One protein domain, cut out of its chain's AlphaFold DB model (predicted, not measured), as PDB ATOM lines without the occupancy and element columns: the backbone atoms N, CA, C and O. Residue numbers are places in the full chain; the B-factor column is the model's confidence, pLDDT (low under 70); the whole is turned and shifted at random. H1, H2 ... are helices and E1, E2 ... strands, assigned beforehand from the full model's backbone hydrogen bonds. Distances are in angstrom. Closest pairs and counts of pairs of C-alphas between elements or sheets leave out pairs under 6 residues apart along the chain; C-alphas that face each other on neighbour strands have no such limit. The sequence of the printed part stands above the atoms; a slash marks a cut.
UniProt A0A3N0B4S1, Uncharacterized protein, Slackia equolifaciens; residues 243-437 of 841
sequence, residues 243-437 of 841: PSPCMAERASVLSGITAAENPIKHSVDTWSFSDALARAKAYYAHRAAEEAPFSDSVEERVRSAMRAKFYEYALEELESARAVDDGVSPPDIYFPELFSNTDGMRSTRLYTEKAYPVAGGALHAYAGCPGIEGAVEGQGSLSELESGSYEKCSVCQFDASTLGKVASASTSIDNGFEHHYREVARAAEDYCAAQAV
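What this domain is: This is residues 243 to 437 of the 841 residues of an uncharacterized protein of Slackia equolifaciens (UniProt A0A3N0B4S1). The domain is an elongated body with a helical part at one end and a loop-rich head at the other. In the helical part H1, H2 and H8 pack together beside the small strand hairpin E1 and E2; the head is built round a second strand hairpin, E3 and E4, with the unnamed residues 360 to 377 and 387 to 399. Between the two, H3 folds back on H2 as a helical hairpin, running away from the head toward E1 and E2, and crosses H7; the short helix H4 packs on H7, and the short helices H5 and H6 pack on each other between H7 and the head's strands E3 and E4. The 195 printed residues hold eight named helices and four named strands, in the order H1 H2 H3 E1 E2 H4 H5 E3 E4 H6 H7 H8, with two antiparallel two-stranded sheets, E1 - E2 and E3 - E4; the class is mostly helix. The whole is compact, with a radius of gyration of the C-alphas of 19.0 A, and spans 61 by 33 by 25 A.

How they stand to each other: E1, residues 322 to 324, and E2, residues 332 to 334, form an antiparallel hairpin at 152 degrees, with N 322 and O 334 at 2.9 A and N 332 and O 324 at 2.8 A, within hydrogen-bond range. The C-alphas of Ser 274 in H2, residues 273 to 290, and Ala 323 in E1 are the closest of these two elements, 5.1 A apart. H8, residues 417 to 437, has its Ala 428 C-alpha 6.3 A from that of Ile 333 in E2, the closest pair. H2 and H8 only just touch, with 3 pairs of C-alphas within 8 A, the closest those of Phe 273 and Ala 428 at 7.5 A. H1, residues 247 to 254, touches H2 at a shallow tilt of 14 degrees, the same way, closest at the C-alphas of Ala 251 and Tyr 283, 6.0 A. H3, residues 298 to 317, forms a helical hairpin with H2, opposite ways at a tilt of 35.0 degrees, only just steep; they touch through residues 281 to 288 and 307 to 315 alone, closest at the C-alphas of Ala 288 and Tyr 311, 5.1 A. H7, residues 400 to 411, touches H3 at 70.0 degrees, only just about perpendicular, closest at the C-alphas of Met 306 and Leu 403, 5.5 A. H7 and H8 touch only at the corner by their link. H4, residues 342 to 346, touches H7, the C-alphas of Thr 342 and Gly 404 being closest at 3.9 A. H5, residues 349 to 352, touches H6, residues 382 to 386, closest at the C-alphas of Tyr 351 and Leu 382, 5.1 A. E3, residues 356 to 359, and E4, residues 378 to 380, form an antiparallel hairpin at 125 degrees, with N 380 and O 356 at 2.8 A. Residues 362 to 363 pair antiparallel with residues 358 to 359 of E3 and parallel with residues 391 to 392. Every O i to N i+4 pair is within hydrogen-bond range in H1, H2, H3, H4 and H6, against 5 of 8 in H7 and 16 of 17 in H8; H5 is too short for such a pair.

Where its parts are: H1 begins at C-alpha 247, (38.495, 49.947, 233.419). H2 is 25.9 A from first to last C-alpha, H3 28.7 A, H7 16.9 A and H8 30.6 A. E3 begins at C-alpha 356, (12.930, 49.763, 250.182), and H8 ends at C-alpha 437, (59.327, 52.782, 252.707).

The domain as a whole: The C-alphas of Val 328 and Glu 373 are the two farthest apart, 62.6 A. The printed part has no cut; the long links are H1 to H2, E3 to E4 and H6 to H7. The mean pLDDT of the printed part is 89.3, and residues 408 to 414 are under 70.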
ATOM      1  N   PRO A 243      43.176  47.511 223.957       89.50
ATOM      2  CA  PRO A 243      41.746  47.172 223.932       89.50
ATOM      3  C   PRO A 243      41.364  45.844 224.621       89.50
ATOM      4  O   PRO A 243      40.243  45.372 224.449       89.50
ATOM      5  N   SER A 244      42.270  45.194 225.350       89.94
ATOM      6  CA  SER A 244      41.920  44.089 226.251       89.94
ATOM      7  C   SER A 244      41.188  44.606 227.506       89.94
ATOM      8  O   SER A 244      41.239  45.809 227.790       89.94
ATOM      9  N   PRO A 245      40.485  43.727 228.253       89.50
ATOM     10  CA  PRO A 245      39.704  44.136 229.420       89.50
ATOM     11  C   PRO A 245      40.526  44.940 230.446       89.50
ATOM     12  O   PRO A 245      41.565  44.484 230.925       89.50
ATOM     13  N   CYS A 246      40.051  46.152 230.739       93.69
ATOM     14  CA  CYS A 246      40.543  47.113 231.738       93.69
ATOM     15  C   CYS A 246      39.425  48.129 232.042       93.69
ATOM     16  O   CYS A 246      38.428  48.167 231.317       93.69
ATOM     17  N   MET A 247      39.550  48.977 233.068       94.94
ATOM     18  CA  MET A 247      38.495  49.947 233.419       94.94
ATOM     19  C   MET A 247      38.087  50.841 232.238       94.94
ATOM     20  O   MET A 247      36.897  51.051 232.026       94.94
ATOM     21  N   ALA A 248      39.034  51.326 231.433       94.75
ATOM     22  CA  ALA A 248      38.773  52.188 230.283       94.75
ATOM     23  C   ALA A 248      37.981  51.486 229.175       94.75
ATOM     24  O   ALA A 248      37.002  52.040 228.667       94.75
ATOM     25  N   GLU A 249      38.364  50.258 228.820       94.12
ATOM     26  CA  GLU A 249      37.638  49.458 227.831       94.12
ATOM     27  C   GLU A 249      36.238  49.108 228.345       94.12
ATOM     28  O   GLU A 249      35.243  49.361 227.662       94.12
ATOM     29  N   ARG A 250      36.135  48.645 229.598       92.75
ATOM     30  CA  ARG A 250      34.853  48.292 230.217       92.75
ATOM     31  C   ARG A 250      33.928  49.493 230.341       92.75
ATOM     32  O   ARG A 250      32.748  49.366 230.028       92.75
ATOM     33  N   ALA A 251      34.441  50.658 230.723       92.50
ATOM     34  CA  ALA A 251      33.647  51.876 230.785       92.50
ATOM     35  C   ALA A 251      33.151  52.297 229.396       92.50
ATOM     36  O   ALA A 251      31.981  52.652 229.260       92.50
ATOM     37  N   SER A 252      33.982  52.172 228.357       91.50
ATOM     38  CA  SER A 252      33.579  52.466 226.976       91.50
ATOM     39  C   SER A 252      32.504  51.516 226.438       91.50
ATOM     40  O   SER A 252      31.740  51.911 225.562       91.50
ATOM     41  N   VAL A 253      32.476  50.261 226.895       89.81
ATOM     42  CA  VAL A 253      31.520  49.243 226.423       89.81
ATOM     43  C   VAL A 253      30.225  49.244 227.237       89.81
ATOM     44  O   VAL A 253      29.150  49.002 226.689       89.81
ATOM     45  N   LEU A 254      30.314  49.477 228.547       86.69
ATOM     46  CA  LEU A 254      29.195  49.335 229.484       86.69
ATOM     47  C   LEU A 254      28.485  50.658 229.804       86.69
ATOM     48  O   LEU A 254      27.415  50.637 230.418       86.69
ATOM     49  N   SER A 255      29.058  51.799 229.423       86.81
ATOM     50  CA  SER A 255      28.476  53.127 229.637       86.81
ATOM     51  C   SER A 255      28.584  53.995 228.378       86.81
ATOM     52  O   SER A 255      29.276  53.642 227.428       86.81
ATOM     53  N   GLY A 256      27.873  55.121 228.366       85.75
ATOM     54  CA  GLY A 256      27.873  56.112 227.286       85.75
ATOM     55  C   GLY A 256      28.785  57.309 227.560       85.75
ATOM     56  O   GLY A 256      28.641  58.337 226.897       85.75
ATOM     57  N   ILE A 257      29.709  57.195 228.527       92.50
ATOM     58  CA  ILE A 257      30.640  58.276 228.859       92.50
ATOM     59  C   ILE A 257      31.477  58.669 227.639       92.50
ATOM     60  O   ILE A 257      31.851  57.843 226.803       92.50
ATOM     61  N   THR A 258      31.770  59.960 227.529       91.38
ATOM     62  CA  THR A 258      32.492  60.496 226.376       91.38
ATOM     63  C   THR A 258      33.970  60.104 226.403       91.38
ATOM     64  O   THR A 258      34.544  59.800 227.446       91.38
ATOM     65  N   ALA A 259      34.643  60.193 225.253       87.75
ATOM     66  CA  ALA A 259      36.095  59.999 225.188       87.75
ATOM     67  C   ALA A 259      36.881  61.006 226.059       87.75
ATOM     68  O   ALA A 259      37.993  60.705 226.481       87.75
ATOM     69  N   ALA A 260      36.306  62.182 226.345       89.31
ATOM     70  CA  ALA A 260      36.902  63.171 227.244       89.31
ATOM     71  C   ALA A 260      36.830  62.743 228.722       89.31
ATOM     72  O   ALA A 260      37.740  63.047 229.487       89.31
ATOM     73  N   GLU A 261      35.780  62.016 229.109       90.06
ATOM     74  CA  GLU A 261      35.579  61.459 230.457       90.06
ATOM     75  C   GLU A 261      36.256  60.089 230.635       90.06
ATOM     76  O   GLU A 261      36.412  59.609 231.756       90.06
ATOM     77  N   ASN A 262      36.685  59.466 229.533       94.00
ATOM     78  CA  ASN A 262      37.362  58.172 229.500       94.00
ATOM     79  C   ASN A 262      38.710  58.236 228.746       94.00
ATOM     80  O   ASN A 262      38.914  57.475 227.796       94.00
ATOM     81  N   PRO A 263      39.649  59.128 229.122       93.12
ATOM     82  CA  PRO A 263      40.915  59.266 228.408       93.12
ATOM     83  C   PRO A 263      41.781  58.010 228.569       93.12
ATOM     84  O   PRO A 263      41.882  57.454 229.664       93.12
ATOM     85  N   ILE A 264      42.432  57.566 227.492       92.06
ATOM     86  CA  ILE A 264      43.391  56.449 227.520       92.06
ATOM     87  C   ILE A 264      44.804  57.029 227.578       92.06
ATOM     88  O   ILE A 264      45.198  57.803 226.705       92.06
ATOM     89  N   LYS A 265      45.568  56.657 228.607       93.31
ATOM     90  CA  LYS A 265      46.979  57.033 228.754       93.31
ATOM     91  C   LYS A 265      47.858  55.898 228.240       93.31
ATOM     92  O   LYS A 265      47.750  54.770 228.715       93.31
ATOM     93  N   HIS A 266      48.726  56.199 227.277       90.00
ATOM     94  CA  HIS A 266      49.543  55.191 226.588       90.00
ATOM     95  C   HIS A 266      50.880  54.872 227.278       90.00
ATOM     96  O   HIS A 266      51.556  53.941 226.854       90.00
ATOM     97  N   SER A 267      51.254  55.612 228.326       93.06
ATOM     98  CA  SER A 267      52.392  55.294 229.198       93.06
ATOM     99  C   SER A 267      51.995  55.468 230.663       93.06
ATOM    100  O   SER A 267      51.238  56.395 230.983       93.06
ATOM    101  N   VAL A 268      52.566  54.630 231.534       93.25
ATOM    102  CA  VAL A 268      52.491  54.756 232.996       93.25
ATOM    103  C   VAL A 268      52.980  56.129 233.481       93.25
ATOM    104  O   VAL A 268      52.405  56.680 234.417       93.25
ATOM    105  N   ASP A 269      53.945  56.744 232.787       90.38
ATOM    106  CA  ASP A 269      54.513  58.055 233.148       90.38
ATOM    107  C   ASP A 269      53.521  59.206 232.934       90.38
ATOM    108  O   ASP A 269      53.557  60.223 233.619       90.38
ATOM    109  N   THR A 270      52.606  59.044 231.973       92.69
ATOM    110  CA  THR A 270      51.568  60.039 231.636       92.69
ATOM    111  C   THR A 270      50.252  59.817 232.386       92.69
ATOM    112  O   THR A 270      49.277  60.546 232.162       92.69
ATOM    113  N   TRP A 271      50.216  58.779 233.223       95.44
ATOM    114  CA  TRP A 271      49.062  58.302 233.969       95.44
ATOM    115  C   TRP A 271      49.264  58.496 235.474       95.44
ATOM    116  O   TRP A 271      50.375  58.373 235.995       95.44
ATOM    117  N   SER A 272      48.169  58.755 236.179       94.62
ATOM    118  CA  SER A 272      48.113  58.872 237.633       94.62
ATOM    119  C   SER A 272      46.877  58.166 238.191       94.62
ATOM    120  O   SER A 272      45.868  58.008 237.500       94.62
ATOM    121  N   PHE A 273      46.892  57.835 239.483       96.00
ATOM    122  CA  PHE A 273      45.710  57.306 240.172       96.00
ATOM    123  C   PHE A 273      44.509  58.264 240.115       96.00
ATOM    124  O   PHE A 273      43.359  57.824 240.158       96.00
ATOM    125  N   SER A 274      44.752  59.569 239.953       95.06
ATOM    126  CA  SER A 274      43.682  60.553 239.775       95.06
ATOM    127  C   SER A 274      42.897  60.343 238.473       95.06
ATOM    128  O   SER A 274      41.680  60.538 238.464       95.06
ATOM    129  N   ASP A 275      43.550  59.859 237.405       95.31
ATOM    130  CA  ASP A 275      42.903  59.526 236.132       95.31
ATOM    131  C   ASP A 275      41.933  58.343 236.310       95.31
ATOM    132  O   ASP A 275      40.775  58.417 235.889       95.31
ATOM    133  N   ALA A 276      42.370  57.280 236.997       96.00
ATOM    134  CA  ALA A 276      41.531  56.112 237.289       96.00
ATOM    135  C   ALA A 276      40.353  56.459 238.210       96.00
ATOM    136  O   ALA A 276      39.224  56.008 237.990       96.00
ATOM    137  N   LEU A 277      40.583  57.312 239.214       95.94
ATOM    138  CA  LEU A 277      39.528  57.769 240.114       95.94
ATOM    139  C   LEU A 277      38.482  58.623 239.384       95.94
ATOM    140  O   LEU A 277      37.279  58.430 239.577       95.94
ATOM    141  N   ALA A 278      38.917  59.551 238.526       95.31
ATOM    142  CA  ALA A 278      38.018  60.361 237.709       95.31
ATOM    143  C   ALA A 278      37.167  59.483 236.778       95.31
ATOM    144  O   ALA A 278      35.952  59.678 236.684       95.31
ATOM    145  N   ARG A 279      37.781  58.463 236.167       95.50
ATOM    146  CA  ARG A 279      37.086  57.481 235.329       95.50
ATOM    147  C   ARG A 279      36.046  56.687 236.112       95.50
ATOM    148  O   ARG A 279      34.920  56.540 235.641       95.50
ATOM    149  N   ALA A 280      36.387  56.204 237.309       95.12
ATOM    150  CA  ALA A 280      35.448  55.491 238.176       95.12
ATOM    151  C   ALA A 280      34.234  56.361 238.526       95.12
ATOM    152  O   ALA A 280      33.094  55.918 238.371       95.12
ATOM    153  N   LYS A 281      34.461  57.624 238.912       95.38
ATOM    154  CA  LYS A 281      33.385  58.584 239.205       95.38
ATOM    155  C   LYS A 281      32.484  58.819 237.991       95.38
ATOM    156  O   LYS A 281      31.264  58.752 238.129       95.38
ATOM    157  N   ALA A 282      33.058  59.032 236.806       95.38
ATOM    158  CA  ALA A 282      32.293  59.221 235.573       95.38
ATOM    159  C   ALA A 282      31.476  57.970 235.197       95.38
ATOM    160  O   ALA A 282      30.288  58.076 234.885       95.38
ATOM    161  N   TYR A 283      32.088  56.785 235.284       95.00
ATOM    162  CA  TYR A 283      31.427  55.509 235.014       95.00
ATOM    163  C   TYR A 283      30.218  55.301 235.929       95.00
ATOM    164  O   TYR A 283      29.107  55.117 235.432       95.00
ATOM    165  N   TYR A 284      30.390  55.377 237.253       94.38
ATOM    166  CA  TYR A 284      29.276  55.148 238.174       94.38
ATOM    167  C   TYR A 284      28.200  56.237 238.078       94.38
ATOM    168  O   TYR A 284      27.020  55.903 238.155       94.38
ATOM    169  N   ALA A 285      28.569  57.498 237.822       94.06
ATOM    170  CA  ALA A 285      27.615  58.598 237.638       94.06
ATOM    171  C   ALA A 285      26.697  58.333 236.444       94.06
ATOM    172  O   ALA A 285      25.473  58.426 236.552       94.06
ATOM    173  N   HIS A 286      27.286  57.928 235.321       93.44
ATOM    174  CA  HIS A 286      26.543  57.596 234.118       93.44
ATOM    175  C   HIS A 286      25.704  56.325 234.289       93.44
ATOM    176  O   HIS A 286      24.546  56.278 233.877       93.44
ATOM    177  N   ARG A 287      26.266  55.280 234.909       92.19
ATOM    178  CA  ARG A 287      25.550  54.022 235.161       92.19
ATOM    179  C   ARG A 287      24.370  54.226 236.112       92.19
ATOM    180  O   ARG A 287      23.323  53.650 235.861       92.19
ATOM    181  N   ALA A 288      24.498  55.063 237.142       90.62
ATOM    182  CA  ALA A 288      23.393  55.414 238.034       90.62
ATOM    183  C   ALA A 288      22.299  56.222 237.313       90.62
ATOM    184  O   ALA A 288      21.116  55.950 237.502       90.62
ATOM    185  N   ALA A 289      22.682  57.187 236.469       91.62
ATOM    186  CA  ALA A 289      21.741  58.066 235.775       91.62
ATOM    187  C   ALA A 289      20.928  57.361 234.675       91.62
ATOM    188  O   ALA A 289      19.764  57.702 234.461       91.62
ATOM    189  N   GLU A 290      21.527  56.393 233.976       90.25
ATOM    190  CA  GLU A 290      20.901  55.710 232.836       90.25
ATOM    191  C   GLU A 290      20.371  54.300 233.144       90.25
ATOM    192  O   GLU A 290      19.846  53.632 232.249       90.25
ATOM    193  N   GLU A 291      20.500  53.813 234.382       91.38
ATOM    194  CA  GLU A 291      20.069  52.458 234.736       91.38
ATOM    195  C   GLU A 291      18.569  52.252 234.470       91.38
ATOM    196  O   GLU A 291      17.699  52.930 235.021       91.38
ATOM    197  N   ALA A 292      18.265  51.260 233.632       88.69
ATOM    198  CA  ALA A 292      16.912  50.883 233.254       88.69
ATOM    199  C   ALA A 292      16.812  49.361 233.040       88.69
ATOM    200  O   ALA A 292      17.790  48.713 232.653       88.69
ATOM    201  N   PRO A 293      15.632  48.753 233.264       88.00
ATOM    202  CA  PRO A 293      15.465  47.313 233.110       88.00
ATOM    203  C   PRO A 293      15.533  46.894 231.636       88.00
ATOM    204  O   PRO A 293      14.864  47.476 230.785       88.00
ATOM    205  N   PHE A 294      16.273  45.821 231.337       83.25
ATOM    206  CA  PHE A 294      16.392  45.285 229.970       83.25
ATOM    207  C   PHE A 294      15.092  44.665 229.429       83.25
ATOM    208  O   PHE A 294      14.937  44.490 228.221       83.25
ATOM    209  N   SER A 295      14.169  44.277 230.313       88.44
ATOM    210  CA  SER A 295      12.867  43.709 229.956       88.44
ATOM    211  C   SER A 295      11.818  44.044 231.012       88.44
ATOM    212  O   SER A 295      12.147  44.340 232.159       88.44
ATOM    213  N   ASP A 296      10.544  43.900 230.654       84.44
ATOM    214  CA  ASP A 296       9.424  44.105 231.577       84.44
ATOM    215  C   ASP A 296       9.228  42.976 232.602       84.44
ATOM    216  O   ASP A 296       8.293  43.031 233.403       84.44
ATOM    217  N   SER A 297      10.094  41.956 232.608       89.94
ATOM    218  CA  SER A 297      10.000  40.868 233.581       89.94
ATOM    219  C   SER A 297      10.221  41.380 235.007       89.94
ATOM    220  O   SER A 297      11.060  42.246 235.262       89.94
ATOM    221  N   VAL A 298       9.468  40.824 235.961       88.56
ATOM    222  CA  VAL A 298       9.583  41.209 237.376       88.56
ATOM    223  C   VAL A 298      11.007  40.992 237.882       88.56
ATOM    224  O   VAL A 298      11.543  41.873 238.547       88.56
ATOM    225  N   GLU A 299      11.635  39.868 237.529       87.50
ATOM    226  CA  GLU A 299      13.018  39.565 237.909       87.50
ATOM    227  C   GLU A 299      14.005  40.625 237.412       87.50
ATOM    228  O   GLU A 299      14.859  41.070 238.175       87.50
ATOM    229  N   GLU A 300      13.885  41.068 236.157       89.31
ATOM    230  CA  GLU A 300      14.795  42.078 235.618       89.31
ATOM    231  C   GLU A 300      14.536  43.466 236.206       89.31
ATOM    232  O   GLU A 300      15.481  44.193 236.493       89.31
ATOM    233  N   ARG A 301      13.275  43.816 236.482       90.38
ATOM    234  CA  ARG A 301      12.942  45.053 237.206       90.38
ATOM    235  C   ARG A 301      13.532  45.071 238.617       90.38
ATOM    236  O   ARG A 301      14.012  46.112 239.054       90.38
ATOM    237  N   VAL A 302      13.554  43.926 239.307       90.31
ATOM    238  CA  VAL A 302      14.240  43.785 240.602       90.31
ATOM    239  C   VAL A 302      15.750  43.969 240.438       90.31
ATOM    240  O   VAL A 302      16.335  44.763 241.169       90.31
ATOM    241  N   ARG A 303      16.387  43.290 239.472       89.19
ATOM    242  CA  ARG A 303      17.837  43.425 239.235       89.19
ATOM    243  C   ARG A 303      18.236  44.851 238.871       89.19
ATOM    244  O   ARG A 303      19.235  45.332 239.389       89.19
ATOM    245  N   SER A 304      17.459  45.523 238.026       90.00
ATOM    246  CA  SER A 304      17.705  46.913 237.636       90.00
ATOM    247  C   SER A 304      17.585  47.871 238.821       90.00
ATOM    248  O   SER A 304      18.496  48.658 239.056       90.00
ATOM    249  N   ALA A 305      16.544  47.729 239.652       90.12
ATOM    250  CA  ALA A 305      16.416  48.513 240.882       90.12
ATOM    251  C   ALA A 305      17.609  48.303 241.837       90.12
ATOM    252  O   ALA A 305      18.082  49.250 242.460       90.12
ATOM    253  N   MET A 306      18.128  47.074 241.924       90.25
ATOM    254  CA  MET A 306      19.310  46.769 242.733       90.25
ATOM    255  C   MET A 306      20.620  47.285 242.114       90.25
ATOM    256  O   MET A 306      21.493  47.722 242.859       90.25
ATOM    257  N   ARG A 307      20.764  47.291 240.778       90.25
ATOM    258  CA  ARG A 307      21.894  47.944 240.084       90.25
ATOM    259  C   ARG A 307      21.909  49.443 240.344       90.25
ATOM    260  O   ARG A 307      22.954  49.963 240.712       90.25
ATOM    261  N   ALA A 308      20.756  50.103 240.240       90.06
ATOM    262  CA  ALA A 308      20.631  51.527 240.538       90.06
ATOM    263  C   ALA A 308      21.090  51.828 241.974       90.06
ATOM    264  O   ALA A 308      21.939  52.689 242.179       90.06
ATOM    265  N   LYS A 309      20.628  51.033 242.953       90.50
ATOM    266  CA  LYS A 309      21.061  51.155 244.355       90.50
ATOM    267  C   LYS A 309      22.556  50.912 244.552       90.50
ATOM    268  O   LYS A 309      23.187  51.628 245.320       90.50
ATOM    269  N   PHE A 310      23.129  49.932 243.858       91.00
ATOM    270  CA  PHE A 310      24.568  49.680 243.903       91.00
ATOM    271  C   PHE A 310      25.385  50.843 243.322       91.00
ATOM    272  O   PHE A 310      26.385  51.227 243.919       91.00
ATOM    273  N   TYR A 311      24.970  51.424 242.192       92.00
ATOM    274  CA  TYR A 311      25.683  52.548 241.577       92.00
ATOM    275  C   TYR A 311      25.560  53.842 242.391       92.00
ATOM    276  O   TYR A 311      26.556  54.546 242.542       92.00
ATOM    277  N   GLU A 312      24.384  54.122 242.965       91.75
ATOM    278  CA  GLU A 312      24.196  55.206 243.945       91.75
ATOM    279  C   GLU A 312      25.131  55.021 245.147       91.75
ATOM    280  O   GLU A 312      25.850  55.942 245.528       91.75
ATOM    281  N   TYR A 313      25.188  53.802 245.692       92.00
ATOM    282  CA  TYR A 313      26.108  53.460 246.771       92.00
ATOM    283  C   TYR A 313      27.570  53.692 246.391       92.00
ATOM    284  O   TYR A 313      28.280  54.375 247.119       92.00
ATOM    285  N   ALA A 314      28.006  53.178 245.240       92.50
ATOM    286  CA  ALA A 314      29.383  53.317 244.785       92.50
ATOM    287  C   ALA A 314      29.794  54.789 244.606       92.50
ATOM    288  O   ALA A 314      30.913  55.150 244.958       92.50
ATOM    289  N   LEU A 315      28.899  55.645 244.101       92.31
ATOM    290  CA  LEU A 315      29.160  57.081 243.971       92.31
ATOM    291  C   LEU A 315      29.363  57.771 245.313       92.31
ATOM    292  O   LEU A 315      30.308  58.546 245.445       92.31
ATOM    293  N   GLU A 316      28.495  57.488 246.283       92.62
ATOM    294  CA  GLU A 316      28.610  58.058 247.627       92.62
ATOM    295  C   GLU A 316      29.898  57.588 248.318       92.62
ATOM    296  O   GLU A 316      30.617  58.401 248.891       92.62
ATOM    297  N   GLU A 317      30.262  56.307 248.199       93.88
ATOM    298  CA  GLU A 317      31.537  55.819 248.744       93.88
ATOM    299  C   GLU A 317      32.734  56.529 248.086       93.88
ATOM    300  O   GLU A 317      33.668  56.949 248.774       93.88
ATOM    301  N   LEU A 318      32.693  56.746 246.765       94.25
ATOM    302  CA  LEU A 318      33.736  57.450 246.007       94.25
ATOM    303  C   LEU A 318      33.897  58.935 246.376       94.25
ATOM    304  O   LEU A 318      34.885  59.553 245.961       94.25
ATOM    305  N   GLU A 319      32.993  59.530 247.160       92.88
ATOM    306  CA  GLU A 319      33.209  60.861 247.745       92.88
ATOM    307  C   GLU A 319      34.373  60.859 248.744       92.88
ATOM    308  O   GLU A 319      35.094  61.851 248.847       92.88
ATOM    309  N   SER A 320      34.599  59.732 249.429       92.12
ATOM    310  CA  SER A 320      35.713  59.552 250.369       92.12
ATOM    311  C   SER A 320      37.055  59.242 249.692       92.12
ATOM    312  O   SER A 320      38.105  59.333 250.332       92.12
ATOM    313  N   ALA A 321      37.031  58.892 248.402       94.25
ATOM    314  CA  ALA A 321      38.208  58.482 247.651       94.25
ATOM    315  C   ALA A 321      39.188  59.642 247.424       94.25
ATOM    316  O   ALA A 321      38.784  60.752 247.056       94.25
ATOM    317  N   ARG A 322      40.485  59.362 247.579       94.44
ATOM    318  CA  ARG A 322      41.581  60.325 247.390       94.44
ATOM    319  C   ARG A 322      42.631  59.753 246.444       94.44
ATOM    320  O   ARG A 322      42.785  58.542 246.345       94.44
ATOM    321  N   ALA A 323      43.304  60.624 245.705       94.06
ATOM    322  CA  ALA A 323      44.369  60.253 244.779       94.06
ATOM    323  C   ALA A 323      45.348  61.425 244.640       94.06
ATOM    324  O   ALA A 323      45.490  62.002 243.560       94.06
ATOM    325  N   VAL A 324      45.926  61.841 245.769       92.25
ATOM    326  CA  VAL A 324      46.895  62.939 245.831       92.25
ATOM    327  C   VAL A 324      48.294  62.347 245.927       92.25
ATOM    328  O   VAL A 324      48.584  61.584 246.842       92.25
ATOM    329  N   ASP A 325      49.143  62.715 244.980       89.25
ATOM    330  CA  ASP A 325      50.546  62.321 244.917       89.25
ATOM    331  C   ASP A 325      51.327  63.505 244.331       89.25
ATOM    332  O   ASP A 325      51.065  63.927 243.202       89.25
ATOM    333  N   ASP A 326      52.201  64.105 245.138       82.94
ATOM    334  CA  ASP A 326      53.057  65.227 244.741       82.94
ATOM    335  C   ASP A 326      54.477  64.777 244.364       82.94
ATOM    336  O   ASP A 326      55.293  65.610 243.967       82.94
ATOM    337  N   GLY A 327      54.770  63.474 244.464       74.69
ATOM    338  CA  GLY A 327      56.085  62.897 244.209       74.69
ATOM    339  C   GLY A 327      57.161  63.254 245.240       74.69
ATOM    340  O   GLY A 327      58.325  62.936 245.012       74.69
ATOM    341  N   VAL A 328      56.809  63.918 246.349       75.06
ATOM    342  CA  VAL A 328      57.761  64.374 247.380       75.06
ATOM    343  C   VAL A 328      57.375  63.865 248.768       75.06
ATOM    344  O   VAL A 328      58.242  63.533 249.572       75.06
ATOM    345  N   SER A 329      56.080  63.801 249.062       83.88
ATOM    346  CA  SER A 329      55.531  63.338 250.330       83.88
ATOM    347  C   SER A 329      54.834  61.982 250.177       83.88
ATOM    348  O   SER A 329      54.498  61.585 249.058       83.88
ATOM    349  N   PRO A 330      54.626  61.234 251.283       85.00
ATOM    350  CA  PRO A 330      53.893  59.979 251.228       85.00
ATOM    351  C   PRO A 330      52.530  60.180 250.552       85.00
ATOM    352  O   PRO A 330      51.765  61.050 250.983       85.00
ATOM    353  N   PRO A 331      52.223  59.400 249.504       91.69
ATOM    354  CA  PRO A 331      51.034  59.617 248.703       91.69
ATOM    355  C   PRO A 331      49.773  59.309 249.514       91.69
ATOM    356  O   PRO A 331      49.726  58.396 250.340       91.69
ATOM    357  N   ASP A 332      48.724  60.079 249.251       93.31
ATOM    358  CA  ASP A 332      47.428  59.967 249.902       93.31
ATOM    359  C   ASP A 332      46.393  59.469 248.892       93.31
ATOM    360  O   ASP A 332      45.612  60.225 248.291       93.31
ATOM    361  N   ILE A 333      46.463  58.160 248.658       95.88
ATOM    362  CA  ILE A 333      45.657  57.456 247.669       95.88
ATOM    363  C   ILE A 333      44.806  56.421 248.386       95.88
ATOM    364  O   ILE A 333      45.304  55.525 249.061       95.88
ATOM    365  N   TYR A 334      43.498  56.565 248.227       95.38
ATOM    366  CA  TYR A 334      42.506  55.708 248.839       95.38
ATOM    367  C   TYR A 334      41.348  55.491 247.873       95.38
ATOM    368  O   TYR A 334      40.663  56.440 247.480       95.38
ATOM    369  N   PHE A 335      41.120  54.229 247.523       95.44
ATOM    370  CA  PHE A 335      39.971  53.782 246.751       95.44
ATOM    371  C   PHE A 335      39.070  52.953 247.675       95.44
ATOM    372  O   PHE A 335      39.512  51.914 248.163       95.44
ATOM    373  N   PRO A 336      37.822  53.375 247.934       92.69
ATOM    374  CA  PRO A 336      36.930  52.650 248.828       92.69
ATOM    375  C   PRO A 336      36.605  51.266 248.264       92.69
ATOM    376  O   PRO A 336      36.308  51.116 247.070       92.69
ATOM    377  N   GLU A 337      36.636  50.255 249.132       88.00
ATOM    378  CA  GLU A 337      36.287  48.888 248.762       88.00
ATOM    379  C   GLU A 337      34.767  48.752 248.600       88.00
ATOM    380  O   GLU A 337      33.984  48.926 249.536       88.00
ATOM    381  N   LEU A 338      34.336  48.407 247.388       89.38
ATOM    382  CA  LEU A 338      32.933  48.132 247.094       89.38
ATOM    383  C   LEU A 338      32.610  46.667 247.408       89.38
ATOM    384  O   LEU A 338      33.370  45.758 247.052       89.38
ATOM    385  N   PHE A 339      31.452  46.417 248.033       87.50
ATOM    386  CA  PHE A 339      31.040  45.054 248.367       87.50
ATOM    387  C   PHE A 339      30.943  44.181 247.109       87.50
ATOM    388  O   PHE A 339      30.511  44.628 246.054       87.50
ATOM    389  N   SER A 340      31.336  42.914 247.232       83.50
ATOM    390  CA  SER A 340      31.442  41.962 246.113       83.50
ATOM    391  C   SER A 340      30.546  40.737 246.264       83.50
ATOM    392  O   SER A 340      30.437  39.903 245.369       83.50
ATOM    393  N   ASN A 341      29.914  40.595 247.426       84.44
ATOM    394  CA  ASN A 341      29.082  39.460 247.781       84.44
ATOM    395  C   ASN A 341      28.049  39.871 248.841       84.44
ATOM    396  O   ASN A 341      28.052  40.996 249.343       84.44
ATOM    397  N   THR A 342      27.144  38.951 249.170       87.19
ATOM    398  CA  THR A 342      26.050  39.204 250.116       87.19
ATOM    399  C   THR A 342      26.542  39.521 251.529       87.19
ATOM    400  O   THR A 342      25.941  40.361 252.188       87.19
ATOM    401  N   ASP A 343      27.620  38.890 251.997       86.88
ATOM    402  CA  ASP A 343      28.147  39.135 253.345       86.88
ATOM    403  C   ASP A 343      28.807  40.512 253.439       86.88
ATOM    404  O   ASP A 343      28.527  41.259 254.370       86.88
ATOM    405  N   GLY A 344      29.579  40.895 252.418       86.56
ATOM    406  CA  GLY A 344      30.118  42.248 252.292       86.56
ATOM    407  C   GLY A 344      29.017  43.306 252.204       86.56
ATOM    408  O   GLY A 344      29.142  44.363 252.806       86.56
ATOM    409  N   MET A 345      27.896  43.022 251.527       90.56
ATOM    410  CA  MET A 345      26.748  43.938 251.489       90.56
ATOM    411  C   MET A 345      26.146  44.149 252.886       90.56
ATOM    412  O   MET A 345      25.814  45.282 253.237       90.56
ATOM    413  N   ARG A 346      26.062  43.095 253.716       91.75
ATOM    414  CA  ARG A 346      25.523  43.178 255.088       91.75
ATOM    415  C   ARG A 346      26.314  44.114 256.002       91.75
ATOM    416  O   ARG A 346      25.732  44.664 256.932       91.75
ATOM    417  N   SER A 347      27.608  44.304 255.747       90.19
ATOM    418  CA  SER A 347      28.441  45.259 256.489       90.19
ATOM    419  C   SER A 347      28.327  46.706 256.001       90.19
ATOM    420  O   SER A 347      28.945  47.586 256.592       90.19
ATOM    421  N   THR A 348      27.549  46.978 254.949       91.12
ATOM    422  CA  THR A 348      27.358  48.334 254.408       91.12
ATOM    423  C   THR A 348      26.071  48.984 254.914       91.12
ATOM    424  O   THR A 348      25.161  48.319 255.420       91.12
ATOM    425  N   ARG A 349      25.937  50.295 254.679       90.31
ATOM    426  CA  ARG A 349      24.702  51.040 254.964       90.31
ATOM    427  C   ARG A 349      23.469  50.479 254.248       90.31
ATOM    428  O   ARG A 349      22.382  50.558 254.814       90.31
ATOM    429  N   LEU A 350      23.637  49.843 253.080       90.88
ATOM    430  CA  LEU A 350      22.545  49.270 252.276       90.88
ATOM    431  C   LEU A 350      21.739  48.193 253.018       90.88
ATOM    432  O   LEU A 350      20.584  47.929 252.675       90.88
ATOM    433  N   TYR A 351      22.339  47.563 254.032       92.94
ATOM    434  CA  TYR A 351      21.679  46.545 254.842       92.94
ATOM    435  C   TYR A 351      20.706  47.141 255.866       92.94
ATOM    436  O   TYR A 351      19.615  46.609 256.091       92.94
ATOM    437  N   THR A 352      21.090  48.261 256.476       92.50
ATOM    438  CA  THR A 352      20.350  48.904 257.572       92.50
ATOM    439  C   THR A 352      19.500  50.087 257.122       92.50
ATOM    440  O   THR A 352      18.575  50.479 257.831       92.50
ATOM    441  N   GLU A 353      19.797  50.680 255.966       92.25
ATOM    442  CA  GLU A 353      19.061  51.837 255.468       92.25
ATOM    443  C   GLU A 353      17.622  51.472 255.092       92.25
ATOM    444  O   GLU A 353      17.333  50.428 254.498       92.25
ATOM    445  N   LYS A 354      16.692  52.361 255.438       92.81
ATOM    446  CA  LYS A 354      15.275  52.211 255.106       92.81
ATOM    447  C   LYS A 354      15.015  52.760 253.713       92.81
ATOM    448  O   LYS A 354      14.438  53.830 253.596       92.81
ATOM    449  N   ALA A 355      15.481  52.055 252.686       88.75
ATOM    450  CA  ALA A 355      15.409  52.503 251.293       88.75
ATOM    451  C   ALA A 355      14.358  51.760 250.447       88.75
ATOM    452  O   ALA A 355      14.076  52.168 249.317       88.75
ATOM    453  N   TYR A 356      13.766  50.678 250.966       92.50
ATOM    454  CA  TYR A 356      12.930  49.763 250.182       92.50
ATOM    455  C   TYR A 356      11.438  49.912 250.529       92.50
ATOM    456  O   TYR A 356      11.101  49.936 251.713       92.50
ATOM    457  N   PRO A 357      10.521  50.011 249.547       93.00
ATOM    458  CA  PRO A 357       9.084  50.135 249.805       93.00
ATOM    459  C   PRO A 357       8.493  48.969 250.606       93.00
ATOM    460  O   PRO A 357       8.760  47.803 250.313       93.00
ATOM    461  N   VAL A 358       7.625  49.295 251.566       91.75
ATOM    462  CA  VAL A 358       6.830  48.337 252.347       91.75
ATOM    463  C   VAL A 358       5.360  48.471 251.961       91.75
ATOM    464  O   VAL A 358       4.831  49.584 251.925       91.75
ATOM    465  N   ALA A 359       4.695  47.352 251.682       90.88
ATOM    466  CA  ALA A 359       3.252  47.302 251.457       90.88
ATOM    467  C   ALA A 359       2.697  45.929 251.850       90.88
ATOM    468  O   ALA A 359       3.326  44.908 251.571       90.88
ATOM    469  N   GLY A 360       1.531  45.885 252.504       85.19
ATOM    470  CA  GLY A 360       0.884  44.620 252.864       85.19
ATOM    471  C   GLY A 360       1.736  43.737 253.783       85.19
ATOM    472  O   GLY A 360       1.660  42.515 253.698       85.19
ATOM    473  N   GLY A 361       2.587  44.345 254.619       87.12
ATOM    474  CA  GLY A 361       3.515  43.636 255.508       87.12
ATOM    475  C   GLY A 361       4.753  43.026 254.833       87.12
ATOM    476  O   GLY A 361       5.552  42.400 255.530       87.12
ATOM    477  N   ALA A 362       4.951  43.213 253.521       90.38
ATOM    478  CA  ALA A 362       6.096  42.683 252.779       90.38
ATOM    479  C   ALA A 362       7.059  43.780 252.282       90.38
ATOM    480  O   ALA A 362       6.650  44.907 251.995       90.38
ATOM    481  N   LEU A 363       8.348  43.434 252.150       92.56
ATOM    482  CA  LEU A 363       9.372  44.315 251.572       92.56
ATOM    483  C   LEU A 363       9.473  44.118 250.049       92.56
ATOM    484  O   LEU A 363       9.559  42.987 249.559       92.56
ATOM    485  N   HIS A 364       9.513  45.217 249.296       93.56
ATOM    486  CA  HIS A 364       9.598  45.219 247.835       93.56
ATOM    487  C   HIS A 364      10.869  45.921 247.339       93.56
ATOM    488  O   HIS A 364      11.313  46.905 247.913       93.56
ATOM    489  N   ALA A 365      11.429  45.452 246.220       89.81
ATOM    490  CA  ALA A 365      12.636  46.040 245.620       89.81
ATOM    491  C   ALA A 365      12.415  47.435 244.997       89.81
ATOM    492  O   ALA A 365      13.353  48.219 244.902       89.81
ATOM    493  N   TYR A 366      11.200  47.730 244.522       91.31
ATOM    494  CA  TYR A 366      10.840  48.984 243.847       91.31
ATOM    495  C   TYR A 366       9.334  49.259 243.969       91.31
ATOM    496  O   TYR A 366       8.532  48.332 244.100       91.31
ATOM    497  N   ALA A 367       8.934  50.532 243.883       87.19
ATOM    498  CA  ALA A 367       7.557  50.972 244.152       87.19
ATOM    499  C   ALA A 367       6.518  50.503 243.113       87.19
ATOM    500  O   ALA A 367       5.325  50.505 243.389       87.19
ATOM    501  N   GLY A 368       6.958  50.101 241.918       87.31
ATOM    502  CA  GLY A 368       6.098  49.601 240.838       87.31
ATOM    503  C   GLY A 368       5.901  48.081 240.835       87.31
ATOM    504  O   GLY A 368       5.548  47.525 239.797       87.31
ATOM    505  N   CYS A 369       6.218  47.388 241.933       89.94
ATOM    506  CA  CYS A 369       6.131  45.933 241.994       89.94
ATOM    507  C   CYS A 369       4.670  45.456 241.844       89.94
ATOM    508  O   CYS A 369       3.820  45.898 242.615       89.94
ATOM    509  N   PRO A 370       4.366  44.495 240.944       87.38
ATOM    510  CA  PRO A 370       3.005  43.971 240.781       87.38
ATOM    511  C   PRO A 370       2.415  43.298 242.029       87.38
ATOM    512  O   PRO A 370       1.210  43.097 242.089       87.38
ATOM    513  N   GLY A 371       3.254  42.924 243.003       83.94
ATOM    514  CA  GLY A 371       2.822  42.350 244.279       83.94
ATOM    515  C   GLY A 371       2.363  43.378 245.318       83.94
ATOM    516  O   GLY A 371       2.047  42.980 246.432       83.94
ATOM    517  N   ILE A 372       2.374  44.677 245.000       87.31
ATOM    518  CA  ILE A 372       1.874  45.734 245.885       87.31
ATOM    519  C   ILE A 372       0.360  45.864 245.680       87.31
ATOM    520  O   ILE A 372      -0.104  46.433 244.692       87.31
ATOM    521  N   GLU A 373      -0.420  45.346 246.628       76.06
ATOM    522  CA  GLU A 373      -1.880  45.479 246.660       76.06
ATOM    523  C   GLU A 373      -2.281  46.684 247.533       76.06
ATOM    524  O   GLU A 373      -2.684  46.535 248.682       76.06
ATOM    525  N   GLY A 374      -2.133  47.908 247.012       74.00
ATOM    526  CA  GLY A 374      -2.498  49.137 247.732       74.00
ATOM    527  C   GLY A 374      -1.483  50.271 247.589       74.00
ATOM    528  O   GLY A 374      -0.722  50.322 246.626       74.00
ATOM    529  N   ALA A 375      -1.499  51.213 248.535       80.31
ATOM    530  CA  ALA A 375      -0.489  52.268 248.616       80.31
ATOM    531  C   ALA A 375       0.732  51.778 249.409       80.31
ATOM    532  O   ALA A 375       0.592  50.985 250.334       80.31
ATOM    533  N   VAL A 376       1.919  52.283 249.069       86.75
ATOM    534  CA  VAL A 376       3.141  52.050 249.852       86.75
ATOM    535  C   VAL A 376       2.961  52.647 251.253       86.75
ATOM    536  O   VAL A 376       2.662  53.833 251.386       86.75
ATOM    537  N   GLU A 377       3.133  51.822 252.284       88.69
ATOM    538  CA  GLU A 377       2.906  52.161 253.699       88.69
ATOM    539  C   GLU A 377       4.102  52.900 254.318       88.69
ATOM    540  O   GLU A 377       3.949  53.670 255.267       88.69
ATOM    541  N   GLY A 378       5.299  52.688 253.768       89.69
ATOM    542  CA  GLY A 378       6.538  53.308 254.224       89.69
ATOM    543  C   GLY A 378       7.768  52.721 253.536       89.69
ATOM    544  O   GLY A 378       7.660  52.052 252.506       89.69
ATOM    545  N   GLN A 379       8.942  52.974 254.118       92.81
ATOM    546  CA  GLN A 379      10.200  52.344 253.714       92.81
ATOM    547  C   GLN A 379      10.774  51.489 254.848       92.81
ATOM    548  O   GLN A 379      10.688  51.855 256.023       92.81
ATOM    549  N   GLY A 380      11.358  50.354 254.478       91.94
ATOM    550  CA  GLY A 380      12.004  49.389 255.360       91.94
ATOM    551  C   GLY A 380      13.398  49.018 254.862       91.94
ATOM    552  O   GLY A 380      13.818  49.428 253.776       91.94
ATOM    553  N   SER A 381      14.123  48.260 255.679       94.06
ATOM    554  CA  SER A 381      15.503  47.828 255.423       94.06
ATOM    555  C   SER A 381      15.631  46.312 255.231       94.06
ATOM    556  O   SER A 381      14.754  45.536 255.625       94.06
ATOM    557  N   LEU A 382      16.759  45.868 254.670       92.50
ATOM    558  CA  LEU A 382      17.084  44.441 254.538       92.50
ATOM    559  C   LEU A 382      17.297  43.766 255.903       92.50
ATOM    560  O   LEU A 382      16.929  42.604 256.073       92.50
ATOM    561  N   SER A 383      17.817  44.499 256.891       93.62
ATOM    562  CA  SER A 383      17.950  44.023 258.273       93.62
ATOM    563  C   SER A 383      16.593  43.773 258.952       93.62
ATOM    564  O   SER A 383      16.420  42.795 259.682       93.62
ATOM    565  N   GLU A 384      15.588  44.608 258.672       93.12
ATOM    566  CA  GLU A 384      14.214  44.436 259.162       93.12
ATOM    567  C   GLU A 384      13.524  43.234 258.493       93.12
ATOM    568  O   GLU A 384      12.790  42.504 259.156       93.12
ATOM    569  N   LEU A 385      13.811  42.972 257.214       91.69
ATOM    570  CA  LEU A 385      13.345  41.769 256.514       91.69
ATOM    571  C   LEU A 385      13.948  40.484 257.112       91.69
ATOM    572  O   LEU A 385      13.216  39.549 257.418       91.69
ATOM    573  N   GLU A 386      15.269  40.427 257.315       92.12
ATOM    574  CA  GLU A 386      15.932  39.230 257.865       92.12
ATOM    575  C   GLU A 386      15.612  38.989 259.354       92.12
ATOM    576  O   GLU A 386      15.573  37.841 259.794       92.12
ATOM    577  N   SER A 387      15.323  40.043 260.127       90.25
ATOM    578  CA  SER A 387      14.870  39.934 261.527       90.25
ATOM    579  C   SER A 387      13.387  39.562 261.677       90.25
ATOM    580  O   SER A 387      12.920  39.365 262.800       90.25
ATOM    581  N   GLY A 388      12.649  39.436 260.568       88.44
ATOM    582  CA  GLY A 388      11.240  39.037 260.547       88.44
ATOM    583  C   GLY A 388      10.246  40.172 260.806       88.44
ATOM    584  O   GLY A 388       9.082  39.901 261.087       88.44
ATOM    585  N   SER A 389      10.679  41.434 260.717       88.81
ATOM    586  CA  SER A 389       9.791  42.605 260.835       88.81
ATOM    587  C   SER A 389       8.906  42.798 259.597       88.81
ATOM    588  O   SER A 389       7.841  43.403 259.700       88.81
ATOM    589  N   TYR A 390       9.331  42.265 258.446       90.94
ATOM    590  CA  TYR A 390       8.570  42.225 257.196       90.94
ATOM    591  C   TYR A 390       8.669  40.836 256.557       90.94
ATOM    592  O   TYR A 390       9.657  40.129 256.749       90.94
ATOM    593  N   GLU A 391       7.667  40.454 255.768       89.50
ATOM    594  CA  GLU A 391       7.694  39.223 254.976       89.50
ATOM    595  C   GLU A 391       8.370  39.434 253.610       89.50
ATOM    596  O   GLU A 391       8.412  40.533 253.046       89.50
ATOM    597  N   LYS A 392       8.900  38.351 253.035       91.62
ATOM    598  CA  LYS A 392       9.430  38.360 251.670       91.62
ATOM    599  C   LYS A 392       8.270  38.360 250.673       91.62
ATOM    600  O   LYS A 392       7.466  37.431 250.667       91.62
ATOM    601  N   CYS A 393       8.210  39.356 249.788       92.00
ATOM    602  CA  CYS A 393       7.176  39.407 248.756       92.00
ATOM    603  C   CYS A 393       7.219  38.154 247.858       92.00
ATOM    604  O   CYS A 393       8.251  37.832 247.262       92.00
ATOM    605  N   SER A 394       6.072  37.489 247.699       88.12
ATOM    606  CA  SER A 394       5.935  36.263 246.901       88.12
ATOM    607  C   SER A 394       6.162  36.473 245.398       88.12
ATOM    608  O   SER A 394       6.524  35.525 244.700       88.12
ATOM    609  N   VAL A 395       5.987  37.709 244.912       90.44
ATOM    610  CA  VAL A 395       6.101  38.083 243.494       90.44
ATOM    611  C   VAL A 395       7.521  38.512 243.135       90.44
ATOM    612  O   VAL A 395       8.121  37.931 242.237       90.44
ATOM    613  N   CYS A 396       8.082  39.522 243.812       89.25
ATOM    614  CA  CYS A 396       9.420  40.018 243.471       89.25
ATOM    615  C   CYS A 396      10.555  39.235 244.129       89.25
ATOM    616  O   CYS A 396      11.697  39.390 243.709       89.25
ATOM    617  N   GLN A 397      10.257  38.419 245.148       90.50
ATOM    618  CA  GLN A 397      11.222  37.558 245.837       90.50
ATOM    619  C   GLN A 397      12.501  38.297 246.264       90.50
ATOM    620  O   GLN A 397      13.583  37.710 246.300       90.50
ATOM    621  N   PHE A 398      12.366  39.579 246.606       91.19
ATOM    622  CA  PHE A 398      13.480  40.443 246.970       91.19
ATOM    623  C   PHE A 398      14.010  40.079 248.359       91.19
ATOM    624  O   PHE A 398      13.237  39.908 249.297       91.19
ATOM    625  N   ASP A 399      15.326  39.935 248.473       90.44
ATOM    626  CA  ASP A 399      16.036  39.689 249.724       90.44
ATOM    627  C   ASP A 399      17.480  40.212 249.647       90.44
ATOM    628  O   ASP A 399      17.943  40.657 248.592       90.44
ATOM    629  N   ALA A 400      18.219  40.106 250.755       88.12
ATOM    630  CA  ALA A 400      19.623  40.505 250.837       88.12
ATOM    631  C   ALA A 400      20.499  39.819 249.770       88.12
ATOM    632  O   ALA A 400      21.373  40.452 249.175       88.12
ATOM    633  N   SER A 401      20.230  38.544 249.460       87.75
ATOM    634  CA  SER A 401      20.974  37.804 248.431       87.75
ATOM    635  C   SER A 401      20.798  38.408 247.039       87.75
ATOM    636  O   SER A 401      21.689  38.301 246.201       87.75
ATOM    637  N   THR A 402      19.656  39.041 246.780       87.12
ATOM    638  CA  THR A 402      19.322  39.632 245.484       87.12
ATOM    639  C   THR A 402      20.196  40.849 245.195       87.12
ATOM    640  O   THR A 402      20.738  40.951 244.097       87.12
ATOM    641  N   LEU A 403      20.404  41.718 246.190       85.00
ATOM    642  CA  LEU A 403      21.332  42.848 246.090       85.00
ATOM    643  C   LEU A 403      22.797  42.383 246.080       85.00
ATOM    644  O   LEU A 403      23.576  42.821 245.238       85.00
ATOM    645  N   GLY A 404      23.161  41.424 246.940       83.19
ATOM    646  CA  GLY A 404      24.513  40.851 246.967       83.19
ATOM    647  C   GLY A 404      24.939  40.211 245.636       83.19
ATOM    648  O   GLY A 404      26.098  40.316 245.235       83.19
ATOM    649  N   LYS A 405      23.997  39.594 244.909       83.50
ATOM    650  CA  LYS A 405      24.229  39.012 243.574       83.50
ATOM    651  C   LYS A 405      24.495  40.053 242.491       83.50
ATOM    652  O   LYS A 405      25.177  39.719 241.528       83.50
ATOM    653  N   VAL A 406      23.973  41.275 242.617       79.31
ATOM    654  CA  VAL A 406      24.215  42.335 241.625       79.31
ATOM    655  C   VAL A 406      25.683  42.735 241.611       79.31
ATOM    656  O   VAL A 406      26.292  42.755 240.544       79.31
ATOM    657  N   ALA A 407      26.269  42.949 242.788       70.94
ATOM    658  CA  ALA A 407      27.696  43.203 242.892       70.94
ATOM    659  C   ALA A 407      28.516  41.968 242.484       70.94
ATOM    660  O   ALA A 407      29.384  42.074 241.621       70.94
ATOM    661  N   SER A 408      28.166  40.777 242.992       65.62
ATOM    662  CA  SER A 408      28.875  39.527 242.674       65.62
ATOM    663  C   SER A 408      28.918  39.214 241.177       65.62
ATOM    664  O   SER A 408      29.974  38.855 240.668       65.62
ATOM    665  N   ALA A 409      27.828  39.411 240.432       61.19
ATOM    666  CA  ALA A 409      27.807  39.153 238.990       61.19
ATOM    667  C   ALA A 409      28.802  40.024 238.202       61.19
ATOM    668  O   ALA A 409      29.275  39.606 237.149       61.19
ATOM    669  N   SER A 410      29.125  41.212 238.718       59.50
ATOM    670  CA  SER A 410      30.072  42.152 238.111       59.50
ATOM    671  C   SER A 410      31.510  41.980 238.618       59.50
ATOM    672  O   SER A 410      32.460  42.217 237.878       59.50
ATOM    673  N   THR A 411      31.686  41.495 239.853       57.25
ATOM    674  CA  THR A 411      32.998  41.349 240.502       57.25
ATOM    675  C   THR A 411      33.595  39.944 240.448       57.25
ATOM    676  O   THR A 411      34.770  39.793 240.769       57.25
ATOM    677  N   SER A 412      32.791  38.919 240.143       56.16
ATOM    678  CA  SER A 412      33.196  37.500 240.129       56.16
ATOM    679  C   SER A 412      33.579  36.985 238.735       56.16
ATOM    680  O   SER A 412      33.905  35.810 238.590       56.16
ATOM    681  N   ILE A 413      33.513  37.843 237.716       63.06
ATOM    682  CA  ILE A 413      34.047  37.587 236.378       63.06
ATOM    683  C   ILE A 413      35.347  38.382 236.233       63.06
ATOM    684  O   ILE A 413      35.347  39.592 236.463       63.06
ATOM    685  N   ASP A 414      36.437  37.724 235.831       63.88
ATOM    686  CA  ASP A 414      37.787  38.314 235.676       63.88
ATOM    687  C   ASP A 414      37.878  39.338 234.512       63.88
ATOM    688  O   ASP A 414      38.926  39.552 233.912       63.88
ATOM    689  N   ASN A 415      36.748  39.937 234.123       71.25
ATOM    690  CA  ASN A 415      36.594  40.896 233.029       71.25
ATOM    691  C   ASN A 415      35.572  42.016 233.334       71.25
ATOM    692  O   ASN A 415      35.189  42.760 232.431       71.25
ATOM    693  N   GLY A 416      35.066  42.125 234.568       85.25
ATOM    694  CA  GLY A 416      34.140  43.188 234.975       85.25
ATOM    695  C   GLY A 416      34.842  44.526 235.233       85.25
ATOM    696  O   GLY A 416      36.030  44.554 235.550       85.25
ATOM    697  N   PHE A 417      34.111  45.644 235.142       90.19
ATOM    698  CA  PHE A 417      34.665  46.954 235.521       90.19
ATOM    699  C   PHE A 417      35.061  46.954 237.006       90.19
ATOM    700  O   PHE A 417      36.157  47.362 237.369       90.19
ATOM    701  N   GLU A 418      34.190  46.406 237.850       89.88
ATOM    702  CA  GLU A 418      34.336  46.315 239.299       89.88
ATOM    703  C   GLU A 418      35.479  45.371 239.722       89.88
ATOM    704  O   GLU A 418      36.032  45.523 240.811       89.88
ATOM    705  N   HIS A 419      35.857  44.405 238.870       89.38
ATOM    706  CA  HIS A 419      37.066  43.598 239.060       89.38
ATOM    707  C   HIS A 419      38.322  44.460 238.878       89.38
ATOM    708  O   HIS A 419      39.131  44.551 239.796       89.38
ATOM    709  N   HIS A 420      38.445  45.157 237.745       93.00
ATOM    710  CA  HIS A 420      39.598  46.021 237.485       93.00
ATOM    711  C   HIS A 420      39.691  47.202 238.457       93.00
ATOM    712  O   HIS A 420      40.788  47.530 238.891       93.00
ATOM    713  N   TYR A 421      38.559  47.775 238.878       93.81
ATOM    714  CA  TYR A 421      38.523  48.779 239.945       93.81
ATOM    715  C   TYR A 421      39.137  48.248 241.248       93.81
ATOM    716  O   TYR A 421      39.933  48.940 241.877       93.81
ATOM    717  N   ARG A 422      38.815  47.006 241.643       92.19
ATOM    718  CA  ARG A 422      39.406  46.385 242.837       92.19
ATOM    719  C   ARG A 422      40.910  46.170 242.682       92.19
ATOM    720  O   ARG A 422      41.641  46.398 243.637       92.19
ATOM    721  N   GLU A 423      41.368  45.734 241.512       93.94
ATOM    722  CA  GLU A 423      42.804  45.559 241.263       93.94
ATOM    723  C   GLU A 423      43.553  46.901 241.273       93.94
ATOM    724  O   GLU A 423      44.632  46.983 241.852       93.94
ATOM    725  N   VAL A 424      42.958  47.981 240.748       96.19
ATOM    726  CA  VAL A 424      43.505  49.343 240.887       96.19
ATOM    727  C   VAL A 424      43.542  49.784 242.353       96.19
ATOM    728  O   VAL A 424      44.546  50.344 242.782       96.19
ATOM    729  N   ALA A 425      42.491  49.511 243.132       94.88
ATOM    730  CA  ALA A 425      42.445  49.846 244.555       94.88
ATOM    731  C   ALA A 425      43.538  49.117 245.357       94.88
ATOM    732  O   ALA A 425      44.256  49.749 246.125       94.88
ATOM    733  N   ARG A 426      43.727  47.814 245.118       95.06
ATOM    734  CA  ARG A 426      44.810  47.023 245.729       95.06
ATOM    735  C   ARG A 426      46.187  47.538 245.328       95.06
ATOM    736  O   ARG A 426      47.043  47.734 246.176       95.06
ATOM    737  N   ALA A 427      46.383  47.812 244.040       96.88
ATOM    738  CA  ALA A 427      47.637  48.363 243.547       96.88
ATOM    739  C   ALA A 427      47.920  49.773 244.103       96.88
ATOM    740  O   ALA A 427      49.081  50.135 244.262       96.88
ATOM    741  N   ALA A 428      46.886  50.558 244.427       96.19
ATOM    742  CA  ALA A 428      47.034  51.834 245.123       96.19
ATOM    743  C   ALA A 428      47.500  51.653 246.576       96.19
ATOM    744  O   ALA A 428      48.384  52.380 247.020       96.19
ATOM    745  N   GLU A 429      46.949  50.677 247.304       95.31
ATOM    746  CA  GLU A 429      47.402  50.335 248.659       95.31
ATOM    747  C   GLU A 429      48.859  49.853 248.657       95.31
ATOM    748  O   GLU A 429      49.667  50.370 249.431       95.31
ATOM    749  N   ASP A 430      49.208  48.939 247.745       95.69
ATOM    750  CA  ASP A 430      50.582  48.464 247.542       95.69
ATOM    751  C   ASP A 430      51.527  49.633 247.220       95.69
ATOM    752  O   ASP A 430      52.616  49.732 247.782       95.69
ATOM    753  N   TYR A 431      51.104  50.551 246.342       95.25
ATOM    754  CA  TYR A 431      51.885  51.730 245.969       95.25
ATOM    755  C   TYR A 431      52.144  52.653 247.163       95.25
ATOM    756  O   TYR A 431      53.282  53.060 247.390       95.25
ATOM    757  N   CYS A 432      51.108  52.962 247.950       94.69
ATOM    758  CA  CYS A 432      51.240  53.782 249.153       94.69
ATOM    759  C   CYS A 432      52.148  53.122 250.197       94.69
ATOM    760  O   CYS A 432      52.976  53.801 250.805       94.69
ATOM    761  N   ALA A 433      52.018  51.807 250.394       93.00
ATOM    762  CA  ALA A 433      52.863  51.053 251.313       93.00
ATOM    763  C   ALA A 433      54.333  51.057 250.865       93.00
ATOM    764  O   ALA A 433      55.212  51.337 251.680       93.00
ATOM    765  N   ALA A 434      54.594  50.824 249.577       93.38
ATOM    766  CA  ALA A 434      55.939  50.857 249.013       93.38
ATOM    767  C   ALA A 434      56.560  52.263 249.098       93.38
ATOM    768  O   ALA A 434      57.697  52.408 249.540       93.38
ATOM    769  N   GLN A 435      55.804  53.321 248.783       92.62
ATOM    770  CA  GLN A 435      56.283  54.706 248.896       92.62
ATOM    771  C   GLN A 435      56.569  55.140 250.338       92.62
ATOM    772  O   GLN A 435      57.503  55.905 250.579       92.62
ATOM    773  N   ALA A 436      55.812  54.631 251.315       91.44
ATOM    774  CA  ALA A 436      56.076  54.888 252.731       91.44
ATOM    775  C   ALA A 436      57.429  54.319 253.203       91.44
ATOM    776  O   ALA A 436      57.961  54.789 254.209       91.44
ATOM    777  N   VAL A 437      57.985  53.340 252.481       92.44
ATOM    778  CA  VAL A 437      59.327  52.782 252.707       92.44
ATOM    779  C   VAL A 437      60.368  53.460 251.809       92.44
ATOM    780  O   VAL A 437      61.437  53.829 252.290       92.44
TER     781      VAL A 437